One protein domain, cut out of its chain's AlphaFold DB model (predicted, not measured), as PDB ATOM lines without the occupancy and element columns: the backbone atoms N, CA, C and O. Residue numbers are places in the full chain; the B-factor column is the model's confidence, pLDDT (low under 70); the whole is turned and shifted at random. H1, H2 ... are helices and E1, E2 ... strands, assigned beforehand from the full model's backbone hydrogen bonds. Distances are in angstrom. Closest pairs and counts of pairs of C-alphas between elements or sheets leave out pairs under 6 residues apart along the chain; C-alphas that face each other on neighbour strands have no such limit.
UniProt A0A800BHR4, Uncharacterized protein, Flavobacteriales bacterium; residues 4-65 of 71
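Overview. This is residues 4 to 65 of the 71 residues of an uncharacterized protein of Flavobacteriales bacterium (UniProt A0A800BHR4). Two layers, helix H1 over one face of the antiparallel sheet E3 E4 E5, with the small hairpin E1 and E2 beside them, tied on where residues 22 to 23 pair with 63 to 64. The 62 printed residues include one named helix and five strands, H1 E1 E2 E3 E4 E5, class mixed. They are compact, radius of gyration of the C-alphas 10.6 A, spanning 29 by 25 by 22 A.

Along the chain. Find C-alpha 4 at (272.501, 399.478, 278.388); H1 runs from there to 15, 16.5 A. Next come E1, 21 to 23; E2, 26 to 28; E3, 33 to 40, 20.5 A; E4, 43 to 49, 20.1 A; and E5, 55 to 59, 13.9 A, ending at (272.520, 411.530, 289.442).

Arrangement. H1, each O i to N i+4 pair within hydrogen-bond range, is on the sheet at a height of 9.6 A, slantwise at 39 degrees to E3 on the local plane; the closest C-alphas are Lys 13 and Ile 34, 4.8 A. E3, E4 and E5 form a meander, each strand the antiparallel neighbour of the one before: look at N 40 and O 43, 2.8 A, and N 46 and O 58, 2.8 A. In hairpin E1 and E2, see N 26 and O 23, 3.0 A.

Size, cuts and confidence. The C-alphas farthest apart, Gly 42 and Asn 52, stand 29.6 A apart. The printed part has no cut, its links are tight, and residues 25 to 32 are under pLDDT 70.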
ATOM      1  N   GLU A   4     271.720 400.561 277.774       82.31
ATOM      2  CA  GLU A   4     272.501 399.478 278.388       82.31
ATOM      3  C   GLU A   4     272.790 399.737 279.865       82.31
ATOM      4  O   GLU A   4     272.582 398.864 280.708       82.31
ATOM      5  N   LYS A   5     273.193 400.966 280.201       83.62
ATOM      6  CA  LYS A   5     273.444 401.369 281.583       83.62
ATOM      7  C   LYS A   5     272.169 401.319 282.423       83.62
ATOM      8  O   LYS A   5     272.223 400.884 283.570       83.62
ATOM      9  N   HIS A   6     271.026 401.700 281.847       85.00
ATOM     10  CA  HIS A   6     269.739 401.639 282.549       85.00
ATOM     11  C   HIS A   6     269.387 400.202 282.890       85.00
ATOM     12  O   HIS A   6     269.136 399.881 284.049       85.00
ATOM     13  N   ASN A   7     269.463 399.321 281.896       86.56
ATOM     14  CA  ASN A   7     269.176 397.906 282.073       86.56
ATOM     15  C   ASN A   7     270.117 397.257 283.094       86.56
ATOM     16  O   ASN A   7     269.664 396.472 283.922       86.56
ATOM     17  N   TYR A   8     271.401 397.615 283.081       85.75
ATOM     18  CA  TYR A   8     272.375 397.112 284.049       85.75
ATOM     19  C   TYR A   8     272.027 397.515 285.489       85.75
ATOM     20  O   TYR A   8     271.990 396.673 286.385       85.75
ATOM     21  N   LEU A   9     271.707 398.791 285.719       85.69
ATOM     22  CA  LEU A   9     271.324 399.291 287.042       85.69
ATOM     23  C   LEU A   9     269.987 398.703 287.511       85.69
ATOM     24  O   LEU A   9     269.854 398.333 288.677       85.69
ATOM     25  N   GLN A  10     269.018 398.540 286.608       87.19
ATOM     26  CA  GLN A  10     267.768 397.838 286.914       87.19
ATOM     27  C   GLN A  10     268.021 396.373 287.285       87.19
ATOM     28  O   GLN A  10     267.443 395.880 288.250       87.19
ATOM     29  N   LEU A  11     268.922 395.682 286.581       86.88
ATOM     30  CA  LEU A  11     269.278 394.297 286.887       86.88
ATOM     31  C   LEU A  11     269.902 394.176 288.283       86.88
ATOM     32  O   LEU A  11     269.511 393.297 289.051       86.88
ATOM     33  N   ILE A  12     270.819 395.081 288.634       84.81
ATOM     34  CA  ILE A  12     271.401 395.148 289.979       84.81
ATOM     35  C   ILE A  12     270.315 395.392 291.030       84.81
ATOM     36  O   ILE A  12     270.295 394.698 292.046       84.81
ATOM     37  N   LYS A  13     269.401 396.339 290.779       86.75
ATOM     38  CA  LYS A  13     268.279 396.650 291.676       86.75
ATOM     39  C   LYS A  13     267.396 395.428 291.904       86.75
ATOM     40  O   LYS A  13     267.150 395.062 293.047       86.75
ATOM     41  N   VAL A  14     266.941 394.772 290.841       86.69
ATOM     42  CA  VAL A  14     266.019 393.628 290.936       86.69
ATOM     43  C   VAL A  14     266.654 392.456 291.683       86.69
ATOM     44  O   VAL A  14     265.983 391.806 292.479       86.69
ATOM     45  N   ASN A  15     267.945 392.205 291.466       84.69
ATOM     46  CA  ASN A  15     268.628 391.068 292.080       84.69
ATOM     47  C   ASN A  15     269.328 391.396 293.408       84.69
ATOM     48  O   ASN A  15     269.889 390.494 294.029       84.69
ATOM     49  N   GLN A  16     269.317 392.664 293.838       79.12
ATOM     50  CA  GLN A  16     270.033 393.146 295.027       79.12
ATOM     51  C   GLN A  16     271.519 392.733 295.018       79.12
ATOM     52  O   GLN A  16     272.085 392.322 296.030       79.12
ATOM     53  N   TRP A  17     272.147 392.795 293.841       81.06
ATOM     54  CA  TRP A  17     273.527 392.353 293.661       81.06
ATOM     55  C   TRP A  17     274.530 393.394 294.124       81.06
ATOM     56  O   TRP A  17     274.493 394.537 293.691       81.06
ATOM     57  N   ALA A  18     275.532 392.949 294.872       75.44
ATOM     58  CA  ALA A  18     276.757 393.702 295.071       75.44
ATOM     59  C   ALA A  18     277.469 393.936 293.725       75.44
ATOM     60  O   ALA A  18     278.042 393.002 293.165       75.44
ATOM     61  N   SER A  19     277.452 395.165 293.200       75.06
ATOM     62  CA  SER A  19     278.099 395.476 291.915       75.06
ATOM     63  C   SER A  19     279.005 396.690 291.969       75.06
ATOM     64  O   SER A  19     278.547 397.791 292.255       75.06
ATOM     65  N   ARG A  20     280.245 396.518 291.506       76.69
ATOM     66  CA  ARG A  20     281.219 397.599 291.338       76.69
ATOM     67  C   ARG A  20     280.778 398.593 290.258       76.69
ATOM     68  O   ARG A  20     280.439 398.193 289.147       76.69
ATOM     69  N   VAL A  21     280.845 399.883 290.573       77.12
ATOM     70  CA  VAL A  21     280.657 401.003 289.631       77.12
ATOM     71  C   VAL A  21     281.749 402.042 289.879       77.12
ATOM     72  O   VAL A  21     282.392 402.017 290.925       77.12
ATOM     73  N   PHE A  22     281.945 402.986 288.967       78.00
ATOM     74  CA  PHE A  22     282.839 404.120 289.200       78.00
ATOM     75  C   PHE A  22     282.016 405.378 289.454       78.00
ATOM     76  O   PHE A  22     280.958 405.565 288.860       78.00
ATOM     77  N   ILE A  23     282.485 406.231 290.361       75.12
ATOM     78  CA  ILE A  23     281.868 407.531 290.633       75.12
ATOM     79  C   ILE A  23     282.954 408.588 290.469       75.12
ATOM     80  O   ILE A  23     283.997 408.515 291.124       75.12
ATOM     81  N   TYR A  24     282.726 409.561 289.583       77.94
ATOM     82  CA  TYR A  24     283.722 410.576 289.199       77.94
ATOM     83  C   TYR A  24     285.070 409.973 288.747       77.94
ATOM     84  O   TYR A  24     286.132 410.443 289.166       77.94
ATOM     85  N   GLY A  25     285.050 408.878 287.977       69.12
ATOM     86  CA  GLY A  25     286.260 408.162 287.548       69.12
ATOM     87  C   GLY A  25     287.082 407.516 288.675       69.12
ATOM     88  O   GLY A  25     288.109 406.890 288.411       69.12
ATOM     89  N   LYS A  26     286.660 407.627 289.943       69.00
ATOM     90  CA  LYS A  26     287.270 406.889 291.052       69.00
ATOM     91  C   LYS A  26     286.573 405.536 291.175       69.00
ATOM     92  O   LYS A  26     285.342 405.502 291.280       69.00
ATOM     93  N   PRO A  27     287.324 404.418 291.204       61.69
ATOM     94  CA  PRO A  27     286.752 403.126 291.524       61.69
ATOM     95  C   PRO A  27     286.367 403.151 292.993       61.69
ATOM     96  O   PRO A  27     287.183 402.863 293.868       61.69
ATOM     97  N   ILE A  28     285.122 403.493 293.283       60.75
ATOM     98  CA  ILE A  28     284.555 403.051 294.539       60.75
ATOM     99  C   ILE A  28     284.188 401.594 294.270       60.75
ATOM    100  O   ILE A  28     283.456 401.292 293.334       60.75
ATOM    101  N   THR A  29     284.762 400.647 295.007       53.72
ATOM    102  CA  THR A  29     284.315 399.251 294.929       53.72
ATOM    103  C   THR A  29     282.983 399.170 295.647       53.72
ATOM    104  O   THR A  29     282.873 398.649 296.745       53.72
ATOM    105  N   ILE A  30     281.968 399.794 295.064       55.16
ATOM    106  CA  ILE A  30     280.669 399.844 295.685       55.16
ATOM    107  C   ILE A  30     280.131 398.429 295.584       55.16
ATOM    108  O   ILE A  30     279.892 397.923 294.503       55.16
ATOM    109  N   THR A  31     279.977 397.747 296.702       55.06
ATOM    110  CA  THR A  31     278.980 396.690 296.797       55.06
ATOM    111  C   THR A  31     277.646 397.432 296.848       55.06
ATOM    112  O   THR A  31     277.160 397.726 297.933       55.06
ATOM    113  N   ILE A  32     277.135 397.889 295.693       63.75
ATOM    114  CA  ILE A  32     275.912 398.707 295.669       63.75
ATOM    115  C   ILE A  32     274.744 397.784 295.913       63.75
ATOM    116  O   ILE A  32     274.478 396.926 295.081       63.75
ATOM    117  N   THR A  33     273.974 398.037 296.955       77.19
ATOM    118  CA  THR A  33     272.586 397.584 296.957       77.19
ATOM    119  C   THR A  33     271.737 398.747 296.470       77.19
ATOM    120  O   THR A  33     271.526 399.715 297.208       77.19
ATOM    121  N   ILE A  34     271.317 398.707 295.199       83.62
ATOM    122  CA  ILE A  34     270.443 399.748 294.647       83.62
ATOM    123  C   ILE A  34     269.082 399.615 295.322       83.62
ATOM    124  O   ILE A  34     268.432 398.571 295.242       83.62
ATOM    125  N   GLN A  35     268.669 400.689 295.985       88.00
ATOM    126  CA  GLN A  35     267.382 400.779 296.663       88.00
ATOM    127  C   GLN A  35     266.332 401.334 295.714       88.00
ATOM    128  O   GLN A  35     265.256 400.753 295.573       88.00
ATOM    129  N   ASP A  36     266.667 402.419 295.012       90.44
ATOM    130  CA  ASP A  36     265.741 403.031 294.075       90.44
ATOM    131  C   ASP A  36     266.418 403.695 292.876       90.44
ATOM    132  O   ASP A  36     267.592 404.063 292.915       90.44
ATOM    133  N   ILE A  37     265.643 403.811 291.800       90.56
ATOM    134  CA  ILE A  37     265.985 404.529 290.575       90.56
ATOM    135  C   ILE A  37     264.735 405.321 290.207       90.56
ATOM    136  O   ILE A  37     263.693 404.719 289.942       90.56
ATOM    137  N   PHE A  38     264.835 406.646 290.207       93.00
ATOM    138  CA  PHE A  38     263.701 407.538 289.972       93.00
ATOM    139  C   PHE A  38     264.100 408.730 289.106       93.00
ATOM    140  O   PHE A  38     265.281 409.033 288.944       93.00
ATOM    141  N   ILE A  39     263.099 409.402 288.536       92.75
ATOM    142  CA  ILE A  39     263.283 410.595 287.710       92.75
ATOM    143  C   ILE A  39     262.753 411.800 288.478       92.75
ATOM    144  O   ILE A  39     261.595 411.815 288.893       92.75
ATOM    145  N   GLU A  40     263.583 412.825 288.621       93.50
ATOM    146  CA  GLU A  40     263.225 414.104 289.219       93.50
ATOM    147  C   GLU A  40     263.698 415.231 288.295       93.50
ATOM    148  O   GLU A  40     264.855 415.277 287.885       93.50
ATOM    149  N   ASN A  41     262.788 416.134 287.918       92.75
ATOM    150  CA  ASN A  41     263.074 417.264 287.019       92.75
ATOM    151  C   ASN A  41     263.714 416.872 285.667       92.75
ATOM    152  O   ASN A  41     264.475 417.641 285.088       92.75
ATOM    153  N   GLY A  42     263.386 415.683 285.150       90.12
ATOM    154  CA  GLY A  42     263.932 415.160 283.889       90.12
ATOM    155  C   GLY A  42     265.304 414.492 284.018       90.12
ATOM    156  O   GLY A  42     265.790 413.927 283.041       90.12
ATOM    157  N   ASP A  43     265.886 414.500 285.215       91.12
ATOM    158  CA  ASP A  43     267.134 413.826 285.534       91.12
ATOM    159  C   ASP A  43     266.864 412.527 286.297       91.12
ATOM    160  O   ASP A  43     265.988 412.457 287.155       91.12
ATOM    161  N   GLU A  44     267.625 411.481 285.988       90.06
ATOM    162  CA  GLU A  44     267.523 410.201 286.685       90.06
ATOM    163  C   GLU A  44     268.508 410.152 287.858       90.06
ATOM    164  O   GLU A  44     269.689 410.490 287.726       90.06
ATOM    165  N   PHE A  45     268.020 409.695 289.005       92.56
ATOM    166  CA  PHE A  45     268.770 409.546 290.242       92.56
ATOM    167  C   PHE A  45     268.732 408.102 290.724       92.56
ATOM    168  O   PHE A  45     267.774 407.364 290.490       92.56
ATOM    169  N   ILE A  46     269.799 407.710 291.411       90.81
ATOM    170  CA  ILE A  46     269.992 406.367 291.947       90.81
ATOM    171  C   ILE A  46     270.270 406.497 293.433       90.81
ATOM    172  O   ILE A  46     271.244 407.145 293.830       90.81
ATOM    173  N   THR A  47     269.429 405.858 294.239       90.94
ATOM    174  CA  THR A  47     269.621 405.726 295.682       90.94
ATOM    175  C   THR A  47     270.190 404.356 295.998       90.94
ATOM    176  O   THR A  47     269.681 403.330 295.537       90.94
ATOM    177  N   PHE A  48     271.250 404.334 296.794       87.88
ATOM    178  CA  PHE A  48     271.956 403.112 297.128       87.88
ATOM    179  C   PHE A  48     272.679 403.166 298.470       87.88
ATOM    180  O   PHE A  48     272.936 404.239 299.013       87.88
ATOM    181  N   VAL A  49     273.039 401.985 298.971       86.06
ATOM    182  CA  VAL A  49     273.950 401.818 300.108       86.06
ATOM    183  C   VAL A  49     275.354 401.532 299.583       86.06
ATOM    184  O   VAL A  49     275.518 400.687 298.699       86.06
ATOM    185  N   ASP A  50     276.351 402.259 300.084       83.00
ATOM    186  CA  ASP A  50     277.748 402.058 299.706       83.00
ATOM    187  C   ASP A  50     278.466 400.998 300.565       83.00
ATOM    188  O   ASP A  50     277.920 400.434 301.511       83.00
ATOM    189  N   GLN A  51     279.732 400.728 300.240       79.06
ATOM    190  CA  GLN A  51     280.581 399.764 300.957       79.06
ATOM    191  C   GLN A  51     280.795 400.089 302.453       79.06
ATOM    192  O   GLN A  51     281.173 399.204 303.215       79.06
ATOM    193  N   ASN A  52     280.574 401.342 302.866       83.69
ATOM    194  CA  ASN A  52     280.671 401.800 304.252       83.69
ATOM    195  C   ASN A  52     279.303 401.775 304.956       83.69
ATOM    196  O   ASN A  52     279.178 402.284 306.069       83.69
ATOM    197  N   ASN A  53     278.286 401.181 304.322       84.19
ATOM    198  CA  ASN A  53     276.902 401.164 304.781       84.19
ATOM    199  C   ASN A  53     276.265 402.569 304.857       84.19
ATOM    200  O   ASN A  53     275.346 402.800 305.646       84.19
ATOM    201  N   GLU A  54     276.741 403.518 304.042       86.31
ATOM    202  CA  GLU A  54     276.160 404.858 303.944       86.31
ATOM    203  C   GLU A  54     275.117 404.925 302.825       86.31
ATOM    204  O   GLU A  54     275.357 404.482 301.701       86.31
ATOM    205  N   HIS A  55     273.965 405.533 303.120       88.81
ATOM    206  CA  HIS A  55     272.931 405.800 302.124       88.81
ATOM    207  C   HIS A  55     273.294 407.040 301.310       88.81
ATOM    208  O   HIS A  55     273.525 408.117 301.864       88.81
ATOM    209  N   ARG A  56     273.313 406.902 299.987       88.06
ATOM    210  CA  ARG A  56     273.625 407.985 299.054       88.06
ATOM    211  C   ARG A  56     272.601 408.043 297.935       88.06
ATOM    212  O   ARG A  56     272.058 407.020 297.524       88.06
ATOM    213  N   THR A  57     272.411 409.245 297.403       91.19
ATOM    214  CA  THR A  57     271.652 409.488 296.175       91.19
ATOM    215  C   THR A  57     272.532 410.269 295.219       91.19
ATOM    216  O   THR A  57     273.088 411.301 295.596       91.19
ATOM    217  N   LEU A  58     272.677 409.778 293.992       90.19
ATOM    218  CA  LEU A  58     273.465 410.439 292.955       90.19
ATOM    219  C   LEU A  58     272.729 410.437 291.626       90.19
ATOM    220  O   LEU A  58     272.011 409.491 291.304       90.19
ATOM    221  N   LYS A  59     272.962 411.485 290.835       90.94
ATOM    222  CA  LYS A  59     272.520 411.530 289.442       90.94
ATOM    223  C   LYS A  59     273.162 410.373 288.683       90.94
ATOM    224  O   LYS A  59     274.371 410.158 288.807       90.94
ATOM    225  N   SER A  60     272.374 409.648 287.895       87.50
ATOM    226  CA  SER A  60     272.842 408.435 287.229       87.50
ATOM    227  C   SER A  60     274.030 408.714 286.316       87.50
ATOM    228  O   SER A  60     274.951 407.907 286.276       87.50
ATOM    229  N   ASP A  61     274.098 409.879 285.670       86.50
ATOM    230  CA  ASP A  61     275.225 410.316 284.829       86.50
ATOM    231  C   ASP A  61     276.587 410.332 285.544       86.50
ATOM    232  O   ASP A  61     277.612 410.186 284.888       86.50
ATOM    233  N   LEU A  62     276.609 410.447 286.876       87.19
ATOM    234  CA  LEU A  62     277.838 410.425 287.679       87.19
ATOM    235  C   LEU A  62     278.325 409.010 288.012       87.19
ATOM    236  O   LEU A  62     279.415 408.853 288.560       87.19
ATOM    237  N   ILE A  63     277.502 408.003 287.725       84.44
ATOM    238  CA  ILE A  63     277.782 406.591 287.959       84.44
ATOM    239  C   ILE A  63     278.201 405.966 286.632       84.44
ATOM    240  O   ILE A  63     277.434 405.936 285.679       84.44
ATOM    241  N   GLU A  64     279.402 405.427 286.548       84.12
ATOM    242  CA  GLU A  64     279.863 404.683 285.381       84.12
ATOM    243  C   GLU A  64     279.727 403.190 285.669       84.12
ATOM    244  O   GLU A  64     280.205 402.684 286.688       84.12
ATOM    245  N   VAL A  65     279.051 402.479 284.774       79.38
ATOM    246  CA  VAL A  65     278.896 401.024 284.862       79.38
ATOM    247  C   VAL A  65     280.001 400.348 284.053       79.38
ATOM    248  O   VAL A  65     280.473 400.945 283.082       79.38
TER     249      VAL A  65